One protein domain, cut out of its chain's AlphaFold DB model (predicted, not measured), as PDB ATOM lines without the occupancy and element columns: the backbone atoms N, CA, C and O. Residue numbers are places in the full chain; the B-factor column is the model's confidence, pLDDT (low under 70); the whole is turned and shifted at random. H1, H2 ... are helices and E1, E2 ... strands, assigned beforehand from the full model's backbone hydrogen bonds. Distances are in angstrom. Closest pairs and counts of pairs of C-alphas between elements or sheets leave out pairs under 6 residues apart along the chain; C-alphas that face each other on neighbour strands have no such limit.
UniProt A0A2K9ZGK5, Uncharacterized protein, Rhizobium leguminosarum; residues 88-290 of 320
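What this domain is: This is residues 88 to 290 of the 320 residues of an uncharacterized protein of Rhizobium leguminosarum (UniProt A0A2K9ZGK5). Two twisted sheets lie face to face as a sandwich, one of six strands and one of five, their strands running nearly in line with each other. Beside the edge that holds E5 and E4, residues 139 to 180 with H3 make a side lobe, from which residues 164 to 171 stick out; at one end of the sandwich lie the short H1 and the long loop of residues 253 to 276. The printed part has 203 residues, with three named helices and eleven named strands in the order H1 E1 E2 E3 E4 H2 H3 E5 E6 E7 E8 E9 E10 E11. The sheets, both mixed, run E5 E2 E7 E8 E10 E9 and E1 E11 E6 E3 E4. The class is mixed, helices and strands; the whole is compact, with a radius of gyration of the C-alphas of 18.2 A and spans of 50 by 46 by 29 A.

Where its parts are: In the six-stranded sheet, E5 is residues 181 to 184, E2 107 to 117 with a length of 27.4 A, E7 210 to 218 with 25.9 A, E8 222 to 230 with 26.1 A, E10 246 to 252 with 20.0 A and E9 239 to 243. In the other, E1 is residues 95 to 99, E11 277 to 287 with 29.7 A, E6 192 to 201 with 29.4 A, E3 122 to 127 with 17.0 A and E4 130 to 134. H1 is residues 88 to 94, H2 135 to 138 and H3 151 to 162, 17.0 A long. C-alpha 88 is at (194.271, 225.516, 186.266), and E11 ends with C-alpha 287 at (186.354, 232.693, 160.323).

How they stand to each other: E2 and E7 are antiparallel at 165 degrees, with N 113 and O 213 2.8 A apart, within hydrogen-bond range. E8 and E10 are parallel at 13 degrees, with N 249 and O 226 at 2.8 A. In the sandwich, two sheets face to face, the facing parts are 10.2 A centre to centre and the strands of the two sheets stand at 13 degrees. E11 and E6 are antiparallel at 166 degrees, with N 283 and O 196 at 2.8 A; E1 and E11 are parallel at 20 degrees, with N 98 and O 282 at 2.8 A. H1 is on this sheet at a height of 4.5 A, over none of its strands; its closest C-alphas to E11 are those of Phe 94 and Glu 279, 4.9 A apart. H2 only grazes it with residues 135 to 138, and H3 is on neither sheet. Every O i to N i+4 pair is within hydrogen-bond range in H1 and H3; H2 is too short for one.

The domain as a whole: The C-alphas of Asp 164 and Asn 258, the two farthest apart, are 52.8 A apart. The printed part has no cut. The links H2 to H3, H3 to E5 and E10 to E11 are long. Mean pLDDT of the printed part is 75.6; 57 residues are under 70, among them 164 to 174 and 252 to 276.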
ATOM      1  N   VAL A  88     195.516 226.286 186.194       65.25
ATOM      2  CA  VAL A  88     194.271 225.516 186.266       65.25
ATOM      3  C   VAL A  88     193.286 226.198 187.211       65.25
ATOM      4  O   VAL A  88     192.138 226.429 186.847       65.25
ATOM      5  N   ASP A  89     193.763 226.594 188.386       63.88
ATOM      6  CA  ASP A  89     192.959 227.259 189.409       63.88
ATOM      7  C   ASP A  89     192.483 228.635 188.938       63.88
ATOM      8  O   ASP A  89     191.303 228.963 189.040       63.88
ATOM      9  N   PHE A  90     193.378 229.408 188.319       66.75
ATOM     10  CA  PHE A  90     193.032 230.692 187.717       66.75
ATOM     11  C   PHE A  90     191.968 230.546 186.623       66.75
ATOM     12  O   PHE A  90     190.997 231.301 186.600       66.75
ATOM     13  N   ALA A  91     192.146 229.578 185.717       68.19
ATOM     14  CA  ALA A  91     191.203 229.347 184.632       68.19
ATOM     15  C   ALA A  91     189.827 228.919 185.159       68.19
ATOM     16  O   ALA A  91     188.810 229.378 184.645       68.19
ATOM     17  N   ASN A  92     189.786 228.094 186.204       68.62
ATOM     18  CA  ASN A  92     188.534 227.659 186.817       68.62
ATOM     19  C   ASN A  92     187.807 228.819 187.515       68.62
ATOM     20  O   ASN A  92     186.592 228.956 187.375       68.62
ATOM     21  N   SER A  93     188.538 229.680 188.223       67.69
ATOM     22  CA  SER A  93     187.937 230.767 189.000       67.69
ATOM     23  C   SER A  93     187.548 231.981 188.153       67.69
ATOM     24  O   SER A  93     186.454 232.509 188.339       67.69
ATOM     25  N   PHE A  94     188.385 232.402 187.199       73.00
ATOM     26  CA  PHE A  94     188.261 233.713 186.541       73.00
ATOM     27  C   PHE A  94     188.197 233.663 185.011       73.00
ATOM     28  O   PHE A  94     187.981 234.699 184.395       73.00
ATOM     29  N   GLU A  95     188.435 232.518 184.360       79.62
ATOM     30  CA  GLU A  95     188.338 232.425 182.895       79.62
ATOM     31  C   GLU A  95     186.952 231.919 182.474       79.62
ATOM     32  O   GLU A  95     186.422 230.936 182.998       79.62
ATOM     33  N   ARG A  96     186.359 232.590 181.486       83.00
ATOM     34  CA  ARG A  96     185.086 232.215 180.859       83.00
ATOM     35  C   ARG A  96     185.316 232.072 179.370       83.00
ATOM     36  O   ARG A  96     185.705 233.030 178.708       83.00
ATOM     37  N   LYS A  97     185.086 230.878 178.835       85.38
ATOM     38  CA  LYS A  97     185.181 230.621 177.396       85.38
ATOM     39  C   LYS A  97     183.786 230.631 176.790       85.38
ATOM     40  O   LYS A  97     182.897 229.949 177.291       85.38
ATOM     41  N   ILE A  98     183.616 231.404 175.726       87.25
ATOM     42  CA  ILE A  98     182.403 231.438 174.915       87.25
ATOM     43  C   ILE A  98     182.784 230.916 173.535       87.25
ATOM     44  O   ILE A  98     183.424 231.627 172.762       87.25
ATOM     45  N   ASP A  99     182.396 229.682 173.227       86.56
ATOM     46  CA  ASP A  99     182.477 229.152 171.867       86.56
ATOM     47  C   ASP A  99     181.331 229.760 171.047       86.56
ATOM     48  O   ASP A  99     180.202 229.270 171.029       86.56
ATOM     49  N   TYR A 100     181.611 230.904 170.426       83.31
ATOM     50  CA  TYR A 100     180.638 231.712 169.710       83.31
ATOM     51  C   TYR A 100     180.545 231.272 168.249       83.31
ATOM     52  O   TYR A 100     181.431 231.521 167.428       83.31
ATOM     53  N   ALA A 101     179.430 230.621 167.924       81.44
ATOM     54  CA  ALA A 101     179.057 230.224 166.571       81.44
ATOM     55  C   ALA A 101     177.855 231.061 166.099       81.44
ATOM     56  O   ALA A 101     176.724 230.564 166.072       81.44
ATOM     57  N   PRO A 102     178.060 232.348 165.769       76.38
ATOM     58  CA  PRO A 102     176.976 233.195 165.302       76.38
ATOM     59  C   PRO A 102     176.418 232.634 163.990       76.38
ATOM     60  O   PRO A 102     177.170 232.293 163.076       76.38
ATOM     61  N   ASN A 103     175.091 232.564 163.864       78.69
ATOM     62  CA  ASN A 103     174.427 232.193 162.610       78.69
ATOM     63  C   ASN A 103     174.464 233.367 161.608       78.69
ATOM     64  O   ASN A 103     173.426 233.902 161.216       78.69
ATOM     65  N   ILE A 104     175.677 233.812 161.266       78.00
ATOM     66  CA  ILE A 104     175.956 234.953 160.378       78.00
ATOM     67  C   ILE A 104     176.608 234.552 159.059       78.00
ATOM     68  O   ILE A 104     176.918 235.404 158.234       78.00
ATOM     69  N   GLY A 105     176.784 233.248 158.843       79.50
ATOM     70  CA  GLY A 105     177.524 232.730 157.703       79.50
ATOM     71  C   GLY A 105     179.025 232.955 157.867       79.50
ATOM     72  O   GLY A 105     179.588 232.692 158.930       79.50
ATOM     73  N   THR A 106     179.683 233.399 156.803       81.44
ATOM     74  CA  THR A 106     181.128 233.643 156.812       81.44
ATOM     75  C   THR A 106     181.419 234.990 157.448       81.44
ATOM     76  O   THR A 106     181.017 236.009 156.900       81.44
ATOM     77  N   VAL A 107     182.163 235.015 158.553       84.56
ATOM     78  CA  VAL A 107     182.663 236.269 159.137       84.56
ATOM     79  C   VAL A 107     183.579 236.973 158.131       84.56
ATOM     80  O   VAL A 107     184.573 236.407 157.689       84.56
ATOM     81  N   ILE A 108     183.242 238.209 157.775       85.12
ATOM     82  CA  ILE A 108     184.002 239.071 156.854       85.12
ATOM     83  C   ILE A 108     184.504 240.351 157.531       85.12
ATOM     84  O   ILE A 108     185.228 241.134 156.918       85.12
ATOM     85  N   GLY A 109     184.096 240.608 158.774       88.50
ATOM     86  CA  GLY A 109     184.540 241.764 159.541       88.50
ATOM     87  C   GLY A 109     184.268 241.624 161.029       88.50
ATOM     88  O   GLY A 109     183.381 240.874 161.442       88.50
ATOM     89  N   ALA A 110     185.044 242.356 161.820       92.19
ATOM     90  CA  ALA A 110     184.857 242.450 163.259       92.19
ATOM     91  C   ALA A 110     185.245 243.839 163.760       92.19
ATOM     92  O   ALA A 110     186.266 244.389 163.357       92.19
ATOM     93  N   SER A 111     184.473 244.370 164.696       94.38
ATOM     94  CA  SER A 111     184.826 245.558 165.472       94.38
ATOM     95  C   SER A 111     184.491 245.324 166.935       94.38
ATOM     96  O   SER A 111     183.630 244.506 167.258       94.38
ATOM     97  N   TYR A 112     185.148 246.044 167.836       94.69
ATOM     98  CA  TYR A 112     184.753 246.063 169.243       94.69
ATOM     99  C   TYR A 112     184.367 247.478 169.651       94.69
ATOM    100  O   TYR A 112     184.850 248.452 169.074       94.69
ATOM    101  N   SER A 113     183.513 247.580 170.664       94.12
ATOM    102  CA  SER A 113     183.141 248.842 171.286       94.12
ATOM    103  C   SER A 113     183.175 248.704 172.806       94.12
ATOM    104  O   SER A 113     182.461 247.878 173.366       94.12
ATOM    105  N   LEU A 114     183.978 249.516 173.490       91.75
ATOM    106  CA  LEU A 114     183.890 249.697 174.938       91.75
ATOM    107  C   LEU A 114     182.812 250.750 175.209       91.75
ATOM    108  O   LEU A 114     183.013 251.925 174.897       91.75
ATOM    109  N   VAL A 115     181.656 250.321 175.712       91.31
ATOM    110  CA  VAL A 115     180.457 251.163 175.861       91.31
ATOM    111  C   VAL A 115     180.425 251.829 177.225       91.31
ATOM    112  O   VAL A 115     180.303 253.049 177.312       91.31
ATOM    113  N   GLU A 116     180.579 251.028 178.274       88.06
ATOM    114  CA  GLU A 116     180.618 251.492 179.657       88.06
ATOM    115  C   GLU A 116     181.881 250.968 180.327       88.06
ATOM    116  O   GLU A 116     182.310 249.836 180.102       88.06
ATOM    117  N   TYR A 117     182.491 251.826 181.131       85.50
ATOM    118  CA  TYR A 117     183.703 251.551 181.882       85.50
ATOM    119  C   TYR A 117     183.697 252.491 183.088       85.50
ATOM    120  O   TYR A 117     183.413 253.684 182.942       85.50
ATOM    121  N   ASP A 118     183.956 251.944 184.272       77.88
ATOM    122  CA  ASP A 118     183.964 252.666 185.552       77.88
ATOM    123  C   ASP A 118     184.973 253.833 185.585       77.88
ATOM    124  O   ASP A 118     184.790 254.812 186.314       77.88
ATOM    125  N   GLY A 119     185.994 253.784 184.726       76.19
ATOM    126  CA  GLY A 119     187.036 254.798 184.604       76.19
ATOM    127  C   GLY A 119     188.273 254.505 185.442       76.19
ATOM    128  O   GLY A 119     189.272 255.208 185.281       76.19
ATOM    129  N   ASP A 120     188.216 253.483 186.288       75.62
ATOM    130  CA  ASP A 120     189.219 253.213 187.308       75.62
ATOM    131  C   ASP A 120     189.737 251.760 187.244       75.62
ATOM    132  O   ASP A 120     190.877 251.535 187.636       75.62
ATOM    133  N   SER A 121     189.006 250.792 186.685       77.25
ATOM    134  CA  SER A 121     189.428 249.384 186.558       77.25
ATOM    135  C   SER A 121     190.533 249.126 185.506       77.25
ATOM    136  O   SER A 121     190.685 249.833 184.518       77.25
ATOM    137  N   ASP A 122     191.325 248.060 185.653       81.31
ATOM    138  CA  ASP A 122     192.244 247.589 184.604       81.31
ATOM    139  C   ASP A 122     191.474 246.792 183.545       81.31
ATOM    140  O   ASP A 122     191.112 245.636 183.764       81.31
ATOM    141  N   VAL A 123     191.236 247.396 182.379       85.56
ATOM    142  CA  VAL A 123     190.591 246.729 181.241       85.56
ATOM    143  C   VAL A 123     191.593 246.572 180.118       85.56
ATOM    144  O   VAL A 123     192.220 247.543 179.691       85.56
ATOM    145  N   ARG A 124     191.720 245.354 179.595       88.19
ATOM    146  CA  ARG A 124     192.576 245.042 178.447       88.19
ATOM    147  C   ARG A 124     191.822 244.163 177.462       88.19
ATOM    148  O   ARG A 124     191.227 243.166 177.850       88.19
ATOM    149  N   ILE A 125     191.861 244.537 176.189       89.44
ATOM    150  CA  ILE A 125     191.170 243.824 175.112       89.44
ATOM    151  C   ILE A 125     192.216 243.380 174.106       89.44
ATOM    152  O   ILE A 125     193.008 244.194 173.620       89.44
ATOM    153  N   PHE A 126     192.203 242.093 173.789       88.38
ATOM    154  CA  PHE A 126     193.090 241.488 172.815       88.38
ATOM    155  C   PHE A 126     192.293 240.760 171.736       88.38
ATOM    156  O   PHE A 126     191.220 240.218 172.002       88.38
ATOM    157  N   LEU A 127     192.858 240.687 170.535       88.25
ATOM    158  CA  LEU A 127     192.395 239.808 169.466       88.25
ATOM    159  C   LEU A 127     193.582 239.000 168.959       88.25
ATOM    160  O   LEU A 127     194.591 239.564 168.543       88.25
ATOM    161  N   ASN A 128     193.489 237.673 169.037       84.25
ATOM    162  CA  ASN A 128     194.561 236.754 168.638       84.25
ATOM    163  C   ASN A 128     195.914 237.063 169.315       84.25
ATOM    164  O   ASN A 128     196.976 236.862 168.731       84.25
ATOM    165  N   GLY A 129     195.872 237.576 170.551       77.25
ATOM    166  CA  GLY A 129     197.051 237.976 171.326       77.25
ATOM    167  C   GLY A 129     197.557 239.401 171.063       77.25
ATOM    168  O   GLY A 129     198.387 239.880 171.833       77.25
ATOM    169  N   TYR A 130     197.041 240.107 170.053       78.19
ATOM    170  CA  TYR A 130     197.358 241.517 169.810       78.19
ATOM    171  C   TYR A 130     196.541 242.415 170.731       78.19
ATOM    172  O   TYR A 130     195.328 242.242 170.828       78.19
ATOM    173  N   ARG A 131     197.190 243.372 171.403       80.44
ATOM    174  CA  ARG A 131     196.515 244.322 172.295       80.44
ATOM    175  C   ARG A 131     195.802 245.377 171.457       80.44
ATOM    176  O   ARG A 131     196.446 246.209 170.837       80.44
ATOM    177  N   LEU A 132     194.476 245.351 171.481       83.88
ATOM    178  CA  LEU A 132     193.638 246.350 170.824       83.88
ATOM    179  C   LEU A 132     193.432 247.561 171.733       83.88
ATOM    180  O   LEU A 132     193.563 248.700 171.318       83.88
ATOM    181  N   PHE A 133     193.185 247.301 173.016       87.19
ATOM    182  CA  PHE A 133     192.947 248.335 174.014       87.19
ATOM    183  C   PHE A 133     193.620 247.969 175.329       87.19
ATOM    184  O   PHE A 133     193.702 246.800 175.713       87.19
ATOM    185  N   GLY A 134     194.045 248.978 176.083       84.06
ATOM    186  CA  GLY A 134     194.093 248.801 177.524       84.06
ATOM    187  C   GLY A 134     194.211 250.103 178.288       84.06
ATOM    188  O   GLY A 134     194.827 251.049 177.797       84.06
ATOM    189  N   THR A 135     193.658 250.134 179.490       80.50
ATOM    190  CA  THR A 135     193.500 251.357 180.288       80.50
ATOM    191  C   THR A 135     194.830 252.048 180.569       80.50
ATOM    192  O   THR A 135     194.921 253.257 180.381       80.50
ATOM    193  N   SER A 136     195.902 251.298 180.844       75.12
ATOM    194  CA  SER A 136     197.240 251.873 181.061       75.12
ATOM    195  C   SER A 136     197.829 252.626 179.858       75.12
ATOM    196  O   SER A 136     198.667 253.501 180.045       75.12
ATOM    197  N   SER A 137     197.389 252.330 178.629       73.94
ATOM    198  CA  SER A 137     197.877 252.999 177.409       73.94
ATOM    199  C   SER A 137     196.851 253.935 176.764       73.94
ATOM    200  O   SER A 137     197.220 254.892 176.083       73.94
ATOM    201  N   HIS A 138     195.560 253.673 176.963       77.31
ATOM    202  CA  HIS A 138     194.463 254.386 176.304       77.31
ATOM    203  C   HIS A 138     193.748 255.364 177.244       77.31
ATOM    204  O   HIS A 138     193.207 256.367 176.782       77.31
ATOM    205  N   CYS A 139     193.770 255.098 178.550       79.88
ATOM    206  CA  CYS A 139     193.033 255.825 179.584       79.88
ATOM    207  C   CYS A 139     193.956 256.214 180.748       79.88
ATOM    208  O   CYS A 139     193.592 256.078 181.912       79.88
ATOM    209  N   MET A 140     195.178 256.652 180.440       76.50
ATOM    210  CA  MET A 140     196.207 256.930 181.448       76.50
ATOM    211  C   MET A 140     195.805 258.066 182.401       76.50
ATOM    212  O   MET A 140     196.238 258.104 183.552       76.50
ATOM    213  N   LEU A 141     194.999 259.016 181.921       79.62
ATOM    214  CA  LEU A 141     194.543 260.169 182.688       79.62
ATOM    215  C   LEU A 141     193.060 260.052 183.029       79.62
ATOM    216  O   LEU A 141     192.248 259.627 182.216       79.62
ATOM    217  N   ASN A 142     192.692 260.537 184.213       76.81
ATOM    218  CA  ASN A 142     191.345 260.407 184.781       76.81
ATOM    219  C   ASN A 142     190.201 261.042 183.964       76.81
ATOM    220  O   ASN A 142     189.032 260.753 184.223       76.81
ATOM    221  N   PHE A 143     190.511 261.940 183.023       82.50
ATOM    222  CA  PHE A 143     189.542 262.558 182.118       82.50
ATOM    223  C   PHE A 143     189.332 261.753 180.829       82.50
ATOM    224  O   PHE A 143     188.443 262.088 180.048       82.50
ATOM    225  N   GLN A 144     190.157 260.737 180.584       85.31
ATOM    226  CA  GLN A 144     190.059 259.866 179.421       85.31
ATOM    227  C   GLN A 144     189.133 258.693 179.708       85.31
ATOM    228  O   GLN A 144     188.977 258.292 180.859       85.31
ATOM    229  N   CYS A 145     188.515 258.141 178.664       84.31
ATOM    230  CA  CYS A 145     187.607 256.994 178.773       84.31
ATOM    231  C   CYS A 145     186.438 257.242 179.735       84.31
ATOM    232  O   CYS A 145     185.900 256.321 180.336       84.31
ATOM    233  N   ARG A 146     186.031 258.511 179.853       86.38
ATOM    234  CA  ARG A 146     184.803 258.943 180.521       86.38
ATOM    235  C   ARG A 146     183.694 259.109 179.483       86.38
ATOM    236  O   ARG A 146     183.952 259.229 178.280       86.38
ATOM    237  N   ASN A 147     182.446 259.118 179.941       82.94
ATOM    238  CA  ASN A 147     181.293 259.351 179.074       82.94
ATOM    239  C   ASN A 147     181.453 260.690 178.325       82.94
ATOM    240  O   ASN A 147     181.844 261.693 178.920       82.94
ATOM    241  N   ALA A 148     181.131 260.734 177.029       80.88
ATOM    242  CA  ALA A 148     181.195 261.963 176.232       80.88
ATOM    243  C   ALA A 148     180.365 263.128 176.815       80.88
ATOM    244  O   ALA A 148     180.648 264.298 176.531       80.88
ATOM    245  N   ALA A 149     179.349 262.838 177.630       83.69
ATOM    246  CA  ALA A 149     178.544 263.833 178.333       83.69
ATOM    247  C   ALA A 149     179.221 264.423 179.589       83.69
ATOM    248  O   ALA A 149     178.737 265.426 180.111       83.69
ATOM    249  N   ASP A 150     180.339 263.863 180.062       84.38
ATOM    250  CA  ASP A 150     181.034 264.325 181.267       84.38
ATOM    251  C   ASP A 150     181.687 265.704 181.044       84.38
ATOM    252  O   ASP A 150     182.745 265.862 180.419       84.38
ATOM    253  N   LEU A 151     181.023 266.736 181.572       86.62
ATOM    254  CA  LEU A 151     181.481 268.122 181.512       86.62
ATOM    255  C   LEU A 151     182.783 268.338 182.300       86.62
ATOM    256  O   LEU A 151     183.610 269.160 181.897       86.62
ATOM    257  N   GLY A 152     182.991 267.595 183.390       85.62
ATOM    258  CA  GLY A 152     184.194 267.678 184.214       85.62
ATOM    259  C   GLY A 152     185.413 267.122 183.486       85.62
ATOM    260  O   GLY A 152     186.466 267.766 183.464       85.62
ATOM    261  N   ALA A 153     185.260 265.978 182.818       84.75
ATOM    262  CA  ALA A 153     186.296 265.401 181.965       84.75
ATOM    263  C   ALA A 153     186.683 266.352 180.821       84.75
ATOM    264  O   ALA A 153     187.867 266.628 180.615       84.75
ATOM    265  N   LYS A 154     185.698 266.948 180.137       85.50
ATOM    266  CA  LYS A 154     185.936 267.950 179.081       85.50
ATOM    267  C   LYS A 154     186.694 269.179 179.586       85.50
ATOM    268  O   LYS A 154     187.623 269.635 178.918       85.50
ATOM    269  N   ALA A 155     186.333 269.703 180.757       86.25
ATOM    270  CA  ALA A 155     187.018 270.847 181.356       86.25
ATOM    271  C   ALA A 155     188.479 270.520 181.710       86.25
ATOM    272  O   ALA A 155     189.382 271.282 181.361       86.25
ATOM    273  N   ARG A 156     188.725 269.356 182.332       85.62
ATOM    274  CA  ARG A 156     190.078 268.874 182.662       85.62
ATOM    275  C   ARG A 156     190.922 268.637 181.415       85.62
ATOM    276  O   ARG A 156     192.079 269.037 181.392       85.62
ATOM    277  N   PHE A 157     190.342 268.056 180.368       86.19
ATOM    278  CA  PHE A 157     191.020 267.864 179.089       86.19
ATOM    279  C   PHE A 157     191.374 269.192 178.416       86.19
ATOM    280  O   PHE A 157     192.492 269.352 177.928       86.19
ATOM    281  N   SER A 158     190.456 270.163 178.420       85.19
ATOM    282  CA  SER A 158     190.726 271.506 177.897       85.19
ATOM    283  C   SER A 158     191.903 272.152 178.630       85.19
ATOM    284  O   SER A 158     192.841 272.613 177.985       85.19
ATOM    285  N   ALA A 159     191.920 272.085 179.966       83.50
ATOM    286  CA  ALA A 159     193.040 272.558 180.775       83.50
ATOM    287  C   ALA A 159     194.342 271.802 180.452       83.50
ATOM    288  O   ALA A 159     195.363 272.430 180.186       83.50
ATOM    289  N   ALA A 160     194.304 270.469 180.384       79.12
ATOM    290  CA  ALA A 160     195.462 269.636 180.055       79.12
ATOM    291  C   ALA A 160     196.052 269.975 178.675       79.12
ATOM    292  O   ALA A 160     197.268 270.038 178.514       79.12
ATOM    293  N   ARG A 161     195.198 270.266 177.686       77.44
ATOM    294  CA  ARG A 161     195.612 270.635 176.326       77.44
ATOM    295  C   ARG A 161     196.345 271.979 176.261       77.44
ATOM    296  O   ARG A 161     197.117 272.183 175.328       77.44
ATOM    297  N   THR A 162     196.114 272.884 177.214       76.56
ATOM    298  CA  THR A 162     196.819 274.179 177.258       76.56
ATOM    299  C   THR A 162     198.267 274.068 177.726       76.56
ATOM    300  O   THR A 162     199.050 274.982 177.475       76.56
ATOM    301  N   PHE A 163     198.648 272.954 178.356       70.75
ATOM    302  CA  PHE A 163     200.037 272.702 178.713       70.75
ATOM    303  C   PHE A 163     200.806 272.249 177.470       70.75
ATOM    304  O   PHE A 163     200.675 271.113 177.007       70.75
ATOM    305  N   ASP A 164     201.613 273.154 176.918       60.31
ATOM    306  CA  ASP A 164     202.527 272.821 175.832       60.31
ATOM    307  C   ASP A 164     203.798 272.222 176.426       60.31
ATOM    308  O   ASP A 164     204.717 272.911 176.868       60.31
ATOM    309  N   LEU A 165     203.785 270.902 176.545       60.22
ATOM    310  CA  LEU A 165     204.878 270.152 177.124       60.22
ATOM    311  C   LEU A 165     205.696 269.492 175.995       60.22
ATOM    312  O   LEU A 165     205.113 268.883 175.096       60.22
ATOM    313  N   PRO A 166     207.034 269.611 176.015       55.78
ATOM    314  CA  PRO A 166     207.880 269.395 174.837       55.78
ATOM    315  C   PRO A 166     208.237 267.931 174.502       55.78
ATOM    316  O   PRO A 166     209.074 267.719 173.628       55.78
ATOM    317  N   ASP A 167     207.673 266.921 175.174       52.81
ATOM    318  CA  ASP A 167     208.122 265.523 175.015       52.81
ATOM    319  C   ASP A 167     207.284 264.708 174.002       52.81
ATOM    320  O   ASP A 167     206.197 265.104 173.576       52.81
ATOM    321  N   LEU A 168     207.766 263.525 173.620       52.59
ATOM    322  CA  LEU A 168     207.097 262.611 172.676       52.59
ATOM    323  C   LEU A 168     206.067 261.683 173.344       52.59
ATOM    324  O   LEU A 168     205.170 261.175 172.670       52.59
ATOM    325  N   SER A 169     206.108 261.550 174.672       50.09
ATOM    326  CA  SER A 169     205.151 260.795 175.506       50.09
ATOM    327  C   SER A 169     203.717 261.376 175.492       50.09
ATOM    328  O   SER A 169     202.814 260.870 176.154       50.09
ATOM    329  N   TYR A 170     203.491 262.461 174.739       55.75
ATOM    330  CA  TYR A 170     202.314 263.335 174.792       55.75
ATOM    331  C   TYR A 170     201.153 262.962 173.875       55.75
ATOM    332  O   TYR A 170     200.061 263.519 174.030       55.75
ATOM    333  N   LYS A 171     201.338 262.027 172.932       57.16
ATOM    334  CA  LYS A 171     200.243 261.604 172.040       57.16
ATOM    335  C   LYS A 171     199.028 261.107 172.825       57.16
ATOM    336  O   LYS A 171     197.902 261.445 172.466       57.16
ATOM    337  N   HIS A 172     199.260 260.384 173.920       59.53
ATOM    338  CA  HIS A 172     198.192 259.849 174.757       59.53
ATOM    339  C   HIS A 172     197.476 260.953 175.544       59.53
ATOM    340  O   HIS A 172     196.261 260.915 175.642       59.53
ATOM    341  N   VAL A 173     198.173 261.997 176.008       63.94
ATOM    342  CA  VAL A 173     197.592 263.095 176.815       63.94
ATOM    343  C   VAL A 173     196.629 263.983 176.011       63.94
ATOM    344  O   VAL A 173     195.649 264.497 176.549       63.94
ATOM    345  N   ARG A 174     196.880 264.168 174.707       65.50
ATOM    346  CA  ARG A 174     196.085 265.054 173.831       65.50
ATOM    347  C   ARG A 174     194.822 264.406 173.255       65.50
ATOM    348  O   ARG A 174     194.108 265.058 172.493       65.50
ATOM    349  N   GLN A 175     194.514 263.163 173.615       72.81
ATOM    350  CA  GLN A 175     193.305 262.474 173.169       72.81
ATOM    351  C   GLN A 175     192.320 262.340 174.330       72.81
ATOM    352  O   GLN A 175     192.639 261.727 175.336       72.81
ATOM    353  N   LEU A 176     191.102 262.869 174.197       73.44
ATOM    354  CA  LEU A 176     190.075 262.697 175.234       73.44
ATOM    355  C   LEU A 176     189.583 261.241 175.328       73.44
ATOM    356  O   LEU A 176     189.213 260.816 176.410       73.44
ATOM    357  N   ARG A 177     189.563 260.494 174.209       76.75
ATOM    358  CA  ARG A 177     189.006 259.127 174.091       76.75
ATOM    359  C   ARG A 177     187.742 258.940 174.940       76.75
ATOM    360  O   ARG A 177     187.766 258.265 175.959       76.75
ATOM    361  N   SER A 178     186.652 259.596 174.557       83.44
ATOM    362  CA  SER A 178     185.370 259.463 175.254       83.44
ATOM    363  C   SER A 178     184.675 258.148 174.906       83.44
ATOM    364  O   SER A 178     184.746 257.712 173.759       83.44
ATOM    365  N   LEU A 179     183.950 257.572 175.864       85.94
ATOM    366  CA  LEU A 179     183.080 256.420 175.618       85.94
ATOM    367  C   LEU A 179     181.835 256.826 174.796       85.94
ATOM    368  O   LEU A 179     181.327 257.940 174.993       85.94
ATOM    369  N   PRO A 180     181.312 255.938 173.925       89.31
ATOM    370  CA  PRO A 180     181.862 254.623 173.597       89.31
ATOM    371  C   PRO A 180     183.122 254.723 172.719       89.31
ATOM    372  O   PRO A 180     183.183 255.536 171.798       89.31
ATOM    373  N   ILE A 181     184.120 253.877 172.987       88.94
ATOM    374  CA  ILE A 181     185.323 253.752 172.146       88.94
ATOM    375  C   ILE A 181     185.113 252.561 171.225       88.94
ATOM    376  O   ILE A 181     184.960 251.451 171.724       88.94
ATOM    377  N   SER A 182     185.118 252.778 169.911       90.50
ATOM    378  CA  SER A 182     184.931 251.721 168.916       90.50
ATOM    379  C   SER A 182     186.093 251.690 167.935       90.50
ATOM    380  O   SER A 182     186.525 252.743 167.460       90.50
ATOM    381  N   GLU A 183     186.596 250.496 167.637       90.25
ATOM    382  CA  GLU A 183     187.667 250.293 166.662       90.25
ATOM    383  C   GLU A 183     187.345 249.102 165.746       90.25
ATOM    384  O   GLU A 183     186.895 248.042 166.194       90.25
ATOM    385  N   ASP A 184     187.576 249.292 164.443       90.31
ATOM    386  CA  ASP A 184     187.501 248.223 163.446       90.31
ATOM    387  C   ASP A 184     188.759 247.362 163.535       90.31
ATOM    388  O   ASP A 184     189.887 247.840 163.376       90.31
ATOM    389  N   VAL A 185     188.551 246.074 163.785       90.25
ATOM    390  CA  VAL A 185     189.619 245.095 163.965       90.25
ATOM    391  C   VAL A 185     189.579 243.995 162.914       90.25
ATOM    392  O   VAL A 185     190.241 242.969 163.060       90.25
ATOM    393  N   THR A 186     188.873 244.229 161.809       88.81
ATOM    394  CA  THR A 186     188.780 243.307 160.674       88.81
ATOM    395  C   THR A 186     190.161 242.891 160.162       88.81
ATOM    396  O   THR A 186     190.387 241.722 159.866       88.81
ATOM    397  N   ASP A 187     191.120 243.821 160.140       82.88
ATOM    398  CA  ASP A 187     192.501 243.560 159.711       82.88
ATOM    399  C   ASP A 187     193.288 242.619 160.658       82.88
ATOM    400  O   ASP A 187     194.341 242.116 160.268       82.88
ATOM    401  N   TYR A 188     192.821 242.377 161.890       81.94
ATOM    402  CA  TYR A 188     193.467 241.487 162.876       81.94
ATOM    403  C   TYR A 188     192.932 240.055 162.854       81.94
ATOM    404  O   TYR A 188     193.462 239.175 163.541       81.94
ATOM    405  N   LEU A 189     191.878 239.819 162.082       85.56
ATOM    406  CA  LEU A 189     191.300 238.501 161.931       85.56
ATOM    407  C   LEU A 189     192.234 237.593 161.119       85.56
ATOM    408  O   LEU A 189     192.917 238.039 160.196       85.56
ATOM    409  N   VAL A 190     192.249 236.309 161.472       83.38
ATOM    410  CA  VAL A 190     192.989 235.251 160.775       83.38
ATOM    411  C   VAL A 190     192.028 234.210 160.199       83.38
ATOM    412  O   VAL A 190     190.937 234.026 160.738       83.38
ATOM    413  N   PRO A 191     192.396 233.486 159.131       82.38
ATOM    414  CA  PRO A 191     191.655 232.298 158.719       82.38
ATOM    415  C   PRO A 191     191.593 231.257 159.850       82.38
ATOM    416  O   PRO A 191     192.599 230.994 160.512       82.38
ATOM    417  N   GLY A 192     190.425 230.647 160.063       86.00
ATOM    418  CA  GLY A 192     190.199 229.661 161.119       86.00
ATOM    419  C   GLY A 192     189.799 230.284 162.459       86.00
ATOM    420  O   GLY A 192     188.955 231.180 162.526       86.00
ATOM    421  N   GLN A 193     190.370 229.778 163.550       88.94
ATOM    422  CA  GLN A 193     189.955 230.150 164.899       88.94
ATOM    423  C   GLN A 193     190.513 231.517 165.304       88.94
ATOM    424  O   GLN A 193     191.723 231.727 165.307       88.94
ATOM    425  N   ASN A 194     189.622 232.410 165.722       90.06
ATOM    426  CA  ASN A 194     189.950 233.716 166.275       90.06
ATOM    427  C   ASN A 194     189.495 233.804 167.728       90.06
ATOM    428  O   ASN A 194     188.516 233.167 168.126       90.06
ATOM    429  N   ILE A 195     190.218 234.589 168.525       92.38
ATOM    430  CA  ILE A 195     189.952 234.732 169.956       92.38
ATOM    431  C   ILE A 195     189.972 236.209 170.333       92.38
ATOM    432  O   ILE A 195     191.043 236.821 170.336       92.38
ATOM    433  N   PHE A 196     188.814 236.751 170.711       93.25
ATOM    434  CA  PHE A 196     188.755 237.965 171.524       93.25
ATOM    435  C   PHE A 196     188.999 237.583 172.980       93.25
ATOM    436  O   PHE A 196     188.307 236.722 173.520       93.25
ATOM    437  N   ASP A 197     189.982 238.205 173.614       90.62
ATOM    438  CA  ASP A 197     190.333 237.983 175.016       90.62
ATOM    439  C   ASP A 197     190.190 239.310 175.757       90.62
ATOM    440  O   ASP A 197     190.924 240.266 175.498       90.62
ATOM    441  N   LEU A 198     189.190 239.386 176.627       90.19
ATOM    442  CA  LEU A 198     188.877 240.559 177.423       90.19
ATOM    443  C   LEU A 198     189.257 240.261 178.863       90.19
ATOM    444  O   LEU A 198     188.735 239.333 179.477       90.19
ATOM    445  N   PHE A 199     190.174 241.052 179.390       86.06
ATOM    446  CA  PHE A 199     190.671 240.927 180.745       86.06
ATOM    447  C   PHE A 199     190.224 242.131 181.563       86.06
ATOM    448  O   PHE A 199     190.466 243.273 181.163       86.06
ATOM    449  N   PHE A 200     189.621 241.860 182.714       83.81
ATOM    450  CA  PHE A 200     189.099 242.869 183.624       83.81
ATOM    451  C   PHE A 200     189.677 242.657 185.021       83.81
ATOM    452  O   PHE A 200     189.602 241.559 185.579       83.81
ATOM    453  N   GLY A 201     190.247 243.707 185.599       77.50
ATOM    454  CA  GLY A 201     190.775 243.718 186.958       77.50
ATOM    455  C   GLY A 201     190.381 244.981 187.709       77.50
ATOM    456  O   GLY A 201     190.203 246.034 187.111       77.50
ATOM    457  N   ASN A 202     190.273 244.880 189.028       73.38
ATOM    458  CA  ASN A 202     190.106 246.022 189.913       73.38
ATOM    459  C   ASN A 202     191.479 246.646 190.215       73.38
ATOM    460  O   ASN A 202     192.454 245.935 190.473       73.38
ATOM    461  N   SER A 203     191.548 247.972 190.175       65.94
ATOM    462  CA  SER A 203     192.756 248.774 190.377       65.94
ATOM    463  C   SER A 203     192.980 249.263 191.809       65.94
ATOM    464  O   SER A 203     193.988 249.922 192.054       65.94
ATOM    465  N   GLY A 204     192.061 249.012 192.740       61.06
ATOM    466  CA  GLY A 204     192.157 249.469 194.135       61.06
ATOM    467  C   GLY A 204     190.939 250.247 194.608       61.06
ATOM    468  O   GLY A 204     190.691 250.337 195.809       61.06
ATOM    469  N   VAL A 205     190.249 250.881 193.662       63.72
ATOM    470  CA  VAL A 205     189.380 252.040 193.917       63.72
ATOM    471  C   VAL A 205     188.045 251.937 193.173       63.72
ATOM    472  O   VAL A 205     187.081 252.575 193.587       63.72
ATOM    473  N   GLY A 206     187.992 251.156 192.092       62.56
ATOM    474  CA  GLY A 206     186.821 251.023 191.227       62.56
ATOM    475  C   GLY A 206     185.953 249.812 191.555       62.56
ATOM    476  O   GLY A 206     186.320 248.957 192.363       62.56
ATOM    477  N   ASP A 207     184.818 249.736 190.869       70.75
ATOM    478  CA  ASP A 207     183.975 248.545 190.803       70.75
ATOM    479  C   ASP A 207     184.352 247.773 189.533       70.75
ATOM    480  O   ASP A 207     184.678 248.380 188.518       70.75
ATOM    481  N   CYS A 208     184.253 246.444 189.521       75.06
ATOM    482  CA  CYS A 208     184.554 245.615 188.337       75.06
ATOM    483  C   CYS A 208     183.547 245.782 187.161       75.06
ATOM    484  O   CYS A 208     183.262 244.824 186.439       75.06
ATOM    485  N   ALA A 209     182.958 246.967 186.996       81.88
ATOM    486  CA  ALA A 209     181.873 247.267 186.081       81.88
ATOM    487  C   ALA A 209     182.387 247.670 184.693       81.88
ATOM    488  O   ALA A 209     183.063 248.686 184.512       81.88
ATOM    489  N   VAL A 210     182.021 246.883 183.686       87.94
ATOM    490  CA  VAL A 210     182.396 247.137 182.295       87.94
ATOM    491  C   VAL A 210     181.350 246.572 181.343       87.94
ATOM    492  O   VAL A 210     180.786 245.500 181.564       87.94
ATOM    493  N   GLN A 211     181.119 247.277 180.242       91.25
ATOM    494  CA  GLN A 211     180.307 246.798 179.139       91.25
ATOM    495  C   GLN A 211     181.081 246.929 177.832       91.25
ATOM    496  O   GLN A 211     181.423 248.029 177.392       91.25
ATOM    497  N   ALA A 212     181.307 245.791 177.186       92.44
ATOM    498  CA  ALA A 212     181.905 245.694 175.867       92.44
ATOM    499  C   ALA A 212     180.912 245.088 174.867       92.44
ATOM    500  O   ALA A 212     180.104 244.223 175.201       92.44
ATOM    501  N   LEU A 213     180.986 245.536 173.620       94.06
ATOM    502  CA  LEU A 213     180.296 244.955 172.474       94.06
ATOM    503  C   LEU A 213     181.342 244.431 171.494       94.06
ATOM    504  O   LEU A 213     182.319 245.117 171.200       94.06
ATOM    505  N   ILE A 214     181.127 243.233 170.970       94.19
ATOM    506  CA  ILE A 214     181.864 242.682 169.837       94.19
ATOM    507  C   ILE A 214     180.870 242.589 168.688       94.19
ATOM    508  O   ILE A 214     179.901 241.841 168.759       94.19
ATOM    509  N   HIS A 215     181.107 243.350 167.634       94.56
ATOM    510  CA  HIS A 215     180.284 243.352 166.437       94.56
ATOM    511  C   HIS A 215     180.942 242.439 165.409       94.56
ATOM    512  O   HIS A 215     182.072 242.694 164.983       94.56
ATOM    513  N   LEU A 216     180.259 241.367 165.020       92.56
ATOM    514  CA  LEU A 216     180.710 240.459 163.972       92.56
ATOM    515  C   LEU A 216     179.840 240.642 162.737       92.56
ATOM    516  O   LEU A 216     178.621 240.454 162.772       92.56
ATOM    517  N   ARG A 217     180.486 240.970 161.620       90.75
ATOM    518  CA  ARG A 217     179.833 241.100 160.321       90.75
ATOM    519  C   ARG A 217     180.069 239.842 159.508       90.75
ATOM    520  O   ARG A 217     181.214 239.511 159.193       90.75
ATOM    521  N   GLY A 218     178.986 239.163 159.167       87.62
ATOM    522  CA  GLY A 218     178.977 238.047 158.239       87.62
ATOM    523  C   GLY A 218     178.667 238.469 156.803       87.62
ATOM    524  O   GLY A 218     178.338 239.621 156.527       87.62
ATOM    525  N   ASP A 219     178.760 237.520 155.878       84.31
ATOM    526  CA  ASP A 219     178.387 237.689 154.468       84.31
ATOM    527  C   ASP A 219     176.878 237.897 154.271       84.31
ATOM    528  O   ASP A 219     176.458 238.505 153.285       84.31
ATOM    529  N   LYS A 220     176.058 237.395 155.202       82.50
ATOM    530  CA  LYS A 220     174.590 237.439 155.112       82.50
ATOM    531  C   LYS A 220     173.941 238.349 156.143       82.50
ATOM    532  O   LYS A 220     172.915 238.958 155.849       82.50
ATOM    533  N   THR A 221     174.488 238.396 157.352       87.75
ATOM    534  CA  THR A 221     173.906 239.113 158.491       87.75
ATOM    535  C   THR A 221     174.997 239.606 159.435       87.75
ATOM    536  O   THR A 221     176.152 239.196 159.354       87.75
ATOM    537  N   GLU A 222     174.618 240.495 160.347       89.94
ATOM    538  CA  GLU A 222     175.484 241.021 161.400       89.94
ATOM    539  C   GLU A 222     174.964 240.565 162.763       89.94
ATOM    540  O   GLU A 222     173.759 240.335 162.940       89.94
ATOM    541  N   ARG A 223     175.882 240.386 163.712       90.25
ATOM    542  CA  ARG A 223     175.569 240.004 165.088       90.25
ATOM    543  C   ARG A 223     176.402 240.801 166.073       90.25
ATOM    544  O   ARG A 223     177.626 240.849 165.963       90.25
ATOM    545  N   ASP A 224     175.719 241.306 167.088       91.38
ATOM    546  CA  ASP A 224     176.335 242.001 168.208       91.38
ATOM    547  C   ASP A 224     176.398 241.089 169.428       91.38
ATOM    548  O   ASP A 224     175.382 240.601 169.916       91.38
ATOM    549  N   LEU A 225     177.593 240.890 169.962       91.12
ATOM    550  CA  LEU A 225     177.824 240.166 171.199       91.12
ATOM    551  C   LEU A 225     178.113 241.163 172.323       91.12
ATOM    552  O   LEU A 225     179.167 241.792 172.353       91.12
ATOM    553  N   ARG A 226     177.180 241.302 173.263       92.00
ATOM    554  CA  ARG A 226     177.311 242.152 174.446       92.00
ATOM    555  C   ARG A 226     177.872 241.370 175.618       92.00
ATOM    556  O   ARG A 226     177.300 240.371 176.030       92.00
ATOM    557  N   LEU A 227     178.960 241.870 176.179       89.94
ATOM    558  CA  LEU A 227     179.619 241.341 177.362       89.94
ATOM    559  C   LEU A 227     179.520 242.396 178.458       89.94
ATOM    560  O   LEU A 227     180.072 243.487 178.318       89.94
ATOM    561  N   THR A 228     178.813 242.076 179.533       88.75
ATOM    562  CA  THR A 228     178.685 242.955 180.696       88.75
ATOM    563  C   THR A 228     179.301 242.257 181.899       88.75
ATOM    564  O   THR A 228     178.904 241.136 182.213       88.75
ATOM    565  N   VAL A 229     180.238 242.906 182.584       84.88
ATOM    566  CA  VAL A 229     180.698 242.498 183.917       84.88
ATOM    567  C   VAL A 229     180.187 243.525 184.916       84.88
ATOM    568  O   VAL A 229     180.313 244.724 184.683       84.88
ATOM    569  N   THR A 230     179.576 243.064 186.001       80.88
ATOM    570  CA  THR A 230     179.098 243.906 187.107       80.88
ATOM    571  C   THR A 230     179.712 243.445 188.420       80.88
ATOM    572  O   THR A 230     179.945 242.248 188.609       80.88
ATOM    573  N   ASP A 231     179.923 244.375 189.350       67.56
ATOM    574  CA  ASP A 231     180.286 244.020 190.721       67.56
ATOM    575  C   ASP A 231     179.046 243.500 191.469       67.56
ATOM    576  O   ASP A 231     178.007 244.163 191.512       67.56
ATOM    577  N   GLY A 232     179.114 242.277 191.994       55.75
ATOM    578  CA  GLY A 232     177.973 241.611 192.619       55.75
ATOM    579  C   GLY A 232     178.345 240.317 193.348       55.75
ATOM    580  O   GLY A 232     179.074 239.472 192.833       55.75
ATOM    581  N   LEU A 233     177.792 240.137 194.553       44.06
ATOM    582  CA  LEU A 233     177.969 238.972 195.439       44.06
ATOM    583  C   LEU A 233     177.136 237.734 195.030       44.06
ATOM    584  O   LEU A 233     176.801 236.908 195.878       44.06
ATOM    585  N   SER A 234     176.751 237.588 193.759       39.88
ATOM    586  CA  SER A 234     175.944 236.437 193.333       39.88
ATOM    587  C   SER A 234     176.825 235.318 192.783       39.88
ATOM    588  O   SER A 234     177.458 235.469 191.746       39.88
ATOM    589  N   ALA A 235     176.835 234.179 193.478       42.34
ATOM    590  CA  ALA A 235     177.718 233.036 193.235       42.34
ATOM    591  C   ALA A 235     177.374 232.181 191.992       42.34
ATOM    592  O   ALA A 235     177.957 231.113 191.807       42.34
ATOM    593  N   LYS A 236     176.393 232.567 191.163       47.03
ATOM    594  CA  LYS A 236     175.918 231.765 190.016       47.03
ATOM    595  C   LYS A 236     175.442 232.632 188.837       47.03
ATOM    596  O   LYS A 236     174.990 233.750 189.063       47.03
ATOM    597  N   PRO A 237     175.559 232.130 187.591       54.25
ATOM    598  CA  PRO A 237     176.452 232.731 186.602       54.25
ATOM    599  C   PRO A 237     175.732 233.171 185.315       54.25
ATOM    600  O   PRO A 237     174.559 232.865 185.130       54.25
ATOM    601  N   VAL A 238     176.488 233.822 184.423       61.91
ATOM    602  CA  VAL A 238     176.263 233.962 182.968       61.91
ATOM    603  C   VAL A 238     174.794 233.935 182.544       61.91
ATOM    604  O   VAL A 238     174.290 232.912 182.078       61.91
ATOM    605  N   GLU A 239     174.106 235.068 182.658       62.94
ATOM    606  CA  GLU A 239     172.793 235.186 182.028       62.94
ATOM    607  C   GLU A 239     172.996 235.456 180.536       62.94
ATOM    608  O   GLU A 239     173.526 236.502 180.152       62.94
ATOM    609  N   GLN A 240     172.624 234.479 179.701       74.81
ATOM    610  CA  GLN A 240     172.613 234.642 178.255       74.81
ATOM    611  C   GLN A 240     171.227 235.106 177.804       74.81
ATOM    612  O   GLN A 240     170.272 234.329 177.797       74.81
ATOM    613  N   THR A 241     171.113 236.358 177.367       75.56
ATOM    614  CA  THR A 241     169.907 236.850 176.691       75.56
ATOM    615  C   THR A 241     170.155 236.871 175.191       75.56
ATOM    616  O   THR A 241     171.072 237.534 174.715       75.56
ATOM    617  N   THR A 242     169.335 236.154 174.429       73.88
ATOM    618  CA  THR A 242     169.426 236.128 172.964       73.88
ATOM    619  C   THR A 242     168.277 236.928 172.370       73.88
ATOM    620  O   THR A 242     167.115 236.668 172.682       73.88
ATOM    621  N   GLY A 243     168.592 237.894 171.513       75.81
ATOM    622  CA  GLY A 243     167.613 238.697 170.787       75.81
ATOM    623  C   GLY A 243     167.825 238.664 169.271       75.81
ATOM    624  O   GLY A 243     168.761 238.031 168.762       75.81
ATOM    625  N   PRO A 244     166.949 239.333 168.505       74.00
ATOM    626  CA  PRO A 244     167.157 239.536 167.078       74.00
ATOM    627  C   PRO A 244     168.414 240.390 166.866       74.00
ATOM    628  O   PRO A 244     168.452 241.543 167.279       74.00
ATOM    629  N   GLY A 245     169.445 239.816 166.243       77.25
ATOM    630  CA  GLY A 245     170.682 240.529 165.904       77.25
ATOM    631  C   GLY A 245     171.676 240.737 167.053       77.25
ATOM    632  O   GLY A 245     172.758 241.251 166.794       77.25
ATOM    633  N   PHE A 246     171.381 240.299 168.282       84.44
ATOM    634  CA  PHE A 246     172.343 240.374 169.384       84.44
ATOM    635  C   PHE A 246     172.274 239.194 170.359       84.44
ATOM    636  O   PHE A 246     171.211 238.608 170.576       84.44
ATOM    637  N   ASP A 247     173.411 238.892 170.973       84.50
ATOM    638  CA  ASP A 247     173.571 237.950 172.078       84.50
ATOM    639  C   ASP A 247     174.209 238.702 173.247       84.50
ATOM    640  O   ASP A 247     175.174 239.433 173.053       84.50
ATOM    641  N   ALA A 248     173.670 238.583 174.454       84.38
ATOM    642  CA  ALA A 248     174.185 239.267 175.636       84.38
ATOM    643  C   ALA A 248     174.581 238.256 176.705       84.38
ATOM    644  O   ALA A 248     173.815 237.338 176.975       84.38
ATOM    645  N   TYR A 249     175.746 238.454 177.317       82.88
ATOM    646  CA  TYR A 249     176.274 237.661 178.418       82.88
ATOM    647  C   TYR A 249     176.588 238.586 179.590       82.88
ATOM    648  O   TYR A 249     177.354 239.545 179.446       82.88
ATOM    649  N   VAL A 250     175.993 238.295 180.745       81.06
ATOM    650  CA  VAL A 250     176.183 239.072 181.976       81.06
ATOM    651  C   VAL A 250     176.947 238.242 183.001       81.06
ATOM    652  O   VAL A 250     176.510 237.155 183.377       81.06
ATOM    653  N   TYR A 251     178.082 238.764 183.461       76.00
ATOM    654  CA  TYR A 251     178.965 238.140 184.440       76.00
ATOM    655  C   TYR A 251     178.962 238.948 185.739       76.00
ATOM    656  O   TYR A 251     179.118 240.167 185.730       76.00
ATOM    657  N   SER A 252     178.807 238.257 186.866       68.50
ATOM    658  CA  SER A 252     178.984 238.839 188.195       68.50
ATOM    659  C   SER A 252     180.397 238.530 188.663       68.50
ATOM    660  O   SER A 252     180.778 237.360 188.684       68.50
ATOM    661  N   ALA A 253     181.162 239.547 189.053       60.78
ATOM    662  CA  ALA A 253     182.487 239.366 189.642       60.78
ATOM    663  C   ALA A 253     182.361 238.800 191.073       60.78
ATOM    664  O   ALA A 253     182.542 239.517 192.057       60.78
ATOM    665  N   SER A 254     181.997 237.522 191.212       55.84
ATOM    666  CA  SER A 254     181.930 236.843 192.508       55.84
ATOM    667  C   SER A 254     183.173 235.990 192.734       55.84
ATOM    668  O   SER A 254     183.489 235.118 191.926       55.84
ATOM    669  N   ALA A 255     183.829 236.185 193.875       48.09
ATOM    670  CA  ALA A 255     184.739 235.199 194.433       48.09
ATOM    671  C   ALA A 255     183.951 233.917 194.731       48.09
ATOM    672  O   ALA A 255     183.099 233.905 195.621       48.09
ATOM    673  N   ASP A 256     184.194 232.852 193.975       47.03
ATOM    674  CA  ASP A 256     183.581 231.559 194.258       47.03
ATOM    675  C   ASP A 256     184.057 231.089 195.647       47.03
ATOM    676  O   ASP A 256     185.253 231.168 195.937       47.03
ATOM    677  N   GLN A 257     183.161 230.599 196.514       42.94
ATOM    678  CA  GLN A 257     183.522 230.123 197.868       42.94
ATOM    679  C   GLN A 257     184.485 228.919 197.838       42.94
ATOM    680  O   GLN A 257     185.079 228.581 198.856       42.94
ATOM    681  N   ASN A 258     184.653 228.296 196.666       45.59
ATOM    682  CA  ASN A 258     185.597 227.209 196.401       45.59
ATOM    683  C   ASN A 258     186.888 227.675 195.705       45.59
ATOM    684  O   ASN A 258     187.640 226.848 195.185       45.59
ATOM    685  N   SER A 259     187.141 228.984 195.641       44.41
ATOM    686  CA  SER A 259     188.384 229.507 195.081       44.41
ATOM    687  C   SER A 259     189.559 229.049 195.959       44.41
ATOM    688  O   SER A 259     189.484 229.189 197.181       44.41
ATOM    689  N   PRO A 260     190.623 228.461 195.389       41.84
ATOM    690  CA  PRO A 260     191.682 227.855 196.182       41.84
ATOM    691  C   PRO A 260     192.346 228.889 197.096       41.84
ATOM    692  O   PRO A 260     192.720 229.971 196.649       41.84
ATOM    693  N   GLU A 261     192.545 228.532 198.369       43.53
ATOM    694  CA  GLU A 261     193.175 229.379 199.402       43.53
ATOM    695  C   GLU A 261     194.590 229.872 199.026       43.53
ATOM    696  O   GLU A 261     195.153 230.740 199.690       43.53
ATOM    697  N   SER A 262     195.197 229.317 197.974       39.69
ATOM    698  CA  SER A 262     196.602 229.511 197.614       39.69
ATOM    699  C   SER A 262     196.841 230.280 196.312       39.69
ATOM    700  O   SER A 262     197.920 230.163 195.722       39.69
ATOM    701  N   VAL A 263     195.902 231.120 195.862       39.16
ATOM    702  CA  VAL A 263     196.231 232.087 194.804       39.16
ATOM    703  C   VAL A 263     197.156 233.170 195.395       39.16
ATOM    704  O   VAL A 263     196.746 233.984 196.215       39.16
ATOM    705  N   SER A 264     198.447 233.102 195.053       40.69
ATOM    706  CA  SER A 264     199.547 233.868 195.666       40.69
ATOM    707  C   SER A 264     199.376 235.403 195.648       40.69
ATOM    708  O   SER A 264     198.659 235.982 194.835       40.69
ATOM    709  N   LYS A 265     200.103 236.059 196.566       42.12
ATOM    710  CA  LYS A 265     199.862 237.363 197.216       42.12
ATOM    711  C   LYS A 265     199.958 238.644 196.367       42.12
ATOM    712  O   LYS A 265     200.040 239.720 196.954       42.12
ATOM    713  N   TYR A 266     199.902 238.601 195.039       38.03
ATOM    714  CA  TYR A 266     199.668 239.829 194.265       38.03
ATOM    715  C   TYR A 266     198.883 239.545 192.982       38.03
ATOM    716  O   TYR A 266     199.338 238.818 192.103       38.03
ATOM    717  N   GLY A 267     197.686 240.135 192.901       43.12
ATOM    718  CA  GLY A 267     196.769 240.078 191.757       43.12
ATOM    719  C   GLY A 267     195.387 239.500 192.070       43.12
ATOM    720  O   GLY A 267     194.431 239.811 191.367       43.12
ATOM    721  N   THR A 268     195.260 238.698 193.127       43.81
ATOM    722  CA  THR A 268     193.989 238.108 193.577       43.81
ATOM    723  C   THR A 268     194.110 237.709 195.045       43.81
ATOM    724  O   THR A 268     194.172 236.527 195.377       43.81
ATOM    725  N   TYR A 269     194.138 238.681 195.957       41.47
ATOM    726  CA  TYR A 269     193.591 238.364 197.272       41.47
ATOM    727  C   TYR A 269     192.088 238.250 197.064       41.47
ATOM    728  O   TYR A 269     191.413 239.263 196.914       41.47
ATOM    729  N   ILE A 270     191.574 237.024 197.014       46.12
ATOM    730  CA  ILE A 270     190.128 236.778 196.981       46.12
ATOM    731  C   ILE A 270     189.451 237.540 198.141       46.12
ATOM    732  O   ILE A 270     188.388 238.128 197.963       46.12
ATOM    733  N   ASP A 271     190.153 237.631 199.276       44.44
ATOM    734  CA  ASP A 271     189.714 238.308 200.496       44.44
ATOM    735  C   ASP A 271     189.881 239.841 200.486       44.44
ATOM    736  O   ASP A 271     189.287 240.519 201.326       44.44
ATOM    737  N   ASN A 272     190.687 240.417 199.579       49.78
ATOM    738  CA  ASN A 272     190.869 241.870 199.471       49.78
ATOM    739  C   ASN A 272     190.287 242.373 198.139       49.78
ATOM    740  O   ASN A 272     190.954 242.278 197.105       49.78
ATOM    741  N   PRO A 273     189.076 242.957 198.156       55.06
ATOM    742  CA  PRO A 273     188.364 243.356 196.943       55.06
ATOM    743  C   PRO A 273     189.076 244.452 196.144       55.06
ATOM    744  O   PRO A 273     188.777 244.627 194.968       55.06
ATOM    745  N   SER A 274     190.033 245.154 196.760       51.12
ATOM    746  CA  SER A 274     190.670 246.332 196.178       51.12
ATOM    747  C   SER A 274     191.559 245.973 194.977       51.12
ATOM    748  O   SER A 274     191.530 246.673 193.985       51.12
ATOM    749  N   PHE A 275     192.300 244.859 194.970       61.66
ATOM    750  CA  PHE A 275     193.224 244.534 193.861       61.66
ATOM    751  C   PHE A 275     193.055 243.081 193.415       61.66
ATOM    752  O   PHE A 275     193.806 242.193 193.837       61.66
ATOM    753  N   ARG A 276     192.040 242.833 192.583       66.88
ATOM    754  CA  ARG A 276     191.673 241.487 192.123       66.88
ATOM    755  C   ARG A 276     191.433 241.432 190.623       66.88
ATOM    756  O   ARG A 276     190.901 242.372 190.043       66.88
ATOM    757  N   VAL A 277     191.746 240.299 190.004       73.25
ATOM    758  CA  VAL A 277     191.154 239.942 188.710       73.25
ATOM    759  C   VAL A 277     189.653 239.769 188.908       73.25
ATOM    760  O   VAL A 277     189.227 239.040 189.801       73.25
ATOM    761  N   CYS A 278     188.870 240.472 188.098       76.25
ATOM    762  CA  CYS A 278     187.419 240.386 188.127       76.25
ATOM    763  C   CYS A 278     186.976 239.194 187.280       76.25
ATOM    764  O   CYS A 278     186.422 238.235 187.800       76.25
ATOM    765  N   GLU A 279     187.279 239.240 185.982       81.25
ATOM    766  CA  GLU A 279     186.912 238.216 185.005       81.25
ATOM    767  C   GLU A 279     187.862 238.282 183.798       81.25
ATOM    768  O   GLU A 279     188.389 239.341 183.438       81.25
ATOM    769  N   ARG A 280     188.054 237.143 183.135       84.75
ATOM    770  CA  ARG A 280     188.703 237.025 181.828       84.75
ATOM    771  C   ARG A 280     187.764 236.296 180.878       84.75
ATOM    772  O   ARG A 280     187.578 235.085 180.981       84.75
ATOM    773  N   ILE A 281     187.211 237.014 179.911       87.50
ATOM    774  CA  ILE A 281     186.263 236.466 178.942       87.50
ATOM    775  C   ILE A 281     186.987 236.211 177.623       87.50
ATOM    776  O   ILE A 281     187.534 237.125 177.011       87.50
ATOM    777  N   ARG A 282     186.957 234.963 177.159       89.94
ATOM    778  CA  ARG A 282     187.522 234.535 175.879       89.94
ATOM    779  C   ARG A 282     186.402 234.145 174.933       89.94
ATOM    780  O   ARG A 282     185.812 233.076 175.078       89.94
ATOM    781  N   VAL A 283     186.135 234.995 173.953       91.38
ATOM    782  CA  VAL A 283     185.181 234.717 172.880       91.38
ATOM    783  C   VAL A 283     185.929 234.086 171.722       91.38
ATOM    784  O   VAL A 283     186.799 234.706 171.111       91.38
ATOM    785  N   ILE A 284     185.589 232.840 171.436       91.56
ATOM    786  CA  ILE A 284     186.200 232.024 170.400       91.56
ATOM    787  C   ILE A 284     185.216 231.945 169.242       91.56
ATOM    788  O   ILE A 284     184.100 231.475 169.423       91.56
ATOM    789  N   PHE A 285     185.621 232.370 168.054       90.31
ATOM    790  CA  PHE A 285     184.781 232.298 166.860       90.31
ATOM    791  C   PHE A 285     185.606 231.852 165.660       90.31
ATOM    792  O   PHE A 285     186.828 232.007 165.617       90.31
ATOM    793  N   GLN A 286     184.936 231.247 164.687       87.81
ATOM    794  CA  GLN A 286     185.575 230.737 163.480       87.81
ATOM    795  C   GLN A 286     185.365 231.718 162.337       87.81
ATOM    796  O   GLN A 286     184.248 232.177 162.099       87.81
ATOM    797  N   VAL A 287     186.432 231.992 161.597       85.31
ATOM    798  CA  VAL A 287     186.354 232.693 160.323       85.31
ATOM    799  C   VAL A 287     186.690 231.722 159.202       85.31
ATOM    800  O   VAL A 287     187.639 230.945 159.299       85.31
ATOM    801  N   SER A 288     185.888 231.737 158.136       76.12
ATOM    802  CA  SER A 288     186.104 230.832 157.010       76.12
ATOM    803  C   SER A 288     187.448 231.105 156.321       76.12
ATOM    804  O   SER A 288     187.966 232.220 156.336       76.12
ATOM    805  N   ASN A 289     187.985 230.084 155.651       61.00
ATOM    806  CA  ASN A 289     189.254 230.173 154.925       61.00
ATOM    807  C   ASN A 289     189.208 231.106 153.695       61.00
ATOM    808  O   ASN A 289     190.240 231.340 153.076       61.00
ATOM    809  N   GLY A 290     188.035 231.639 153.330       56.22
ATOM    810  CA  GLY A 290     187.833 232.551 152.199       56.22
ATOM    811  C   GLY A 290     187.976 234.029 152.566       56.22
ATOM    812  O   GLY A 290     187.144 234.836 152.155       56.22
TER     813      GLY A 290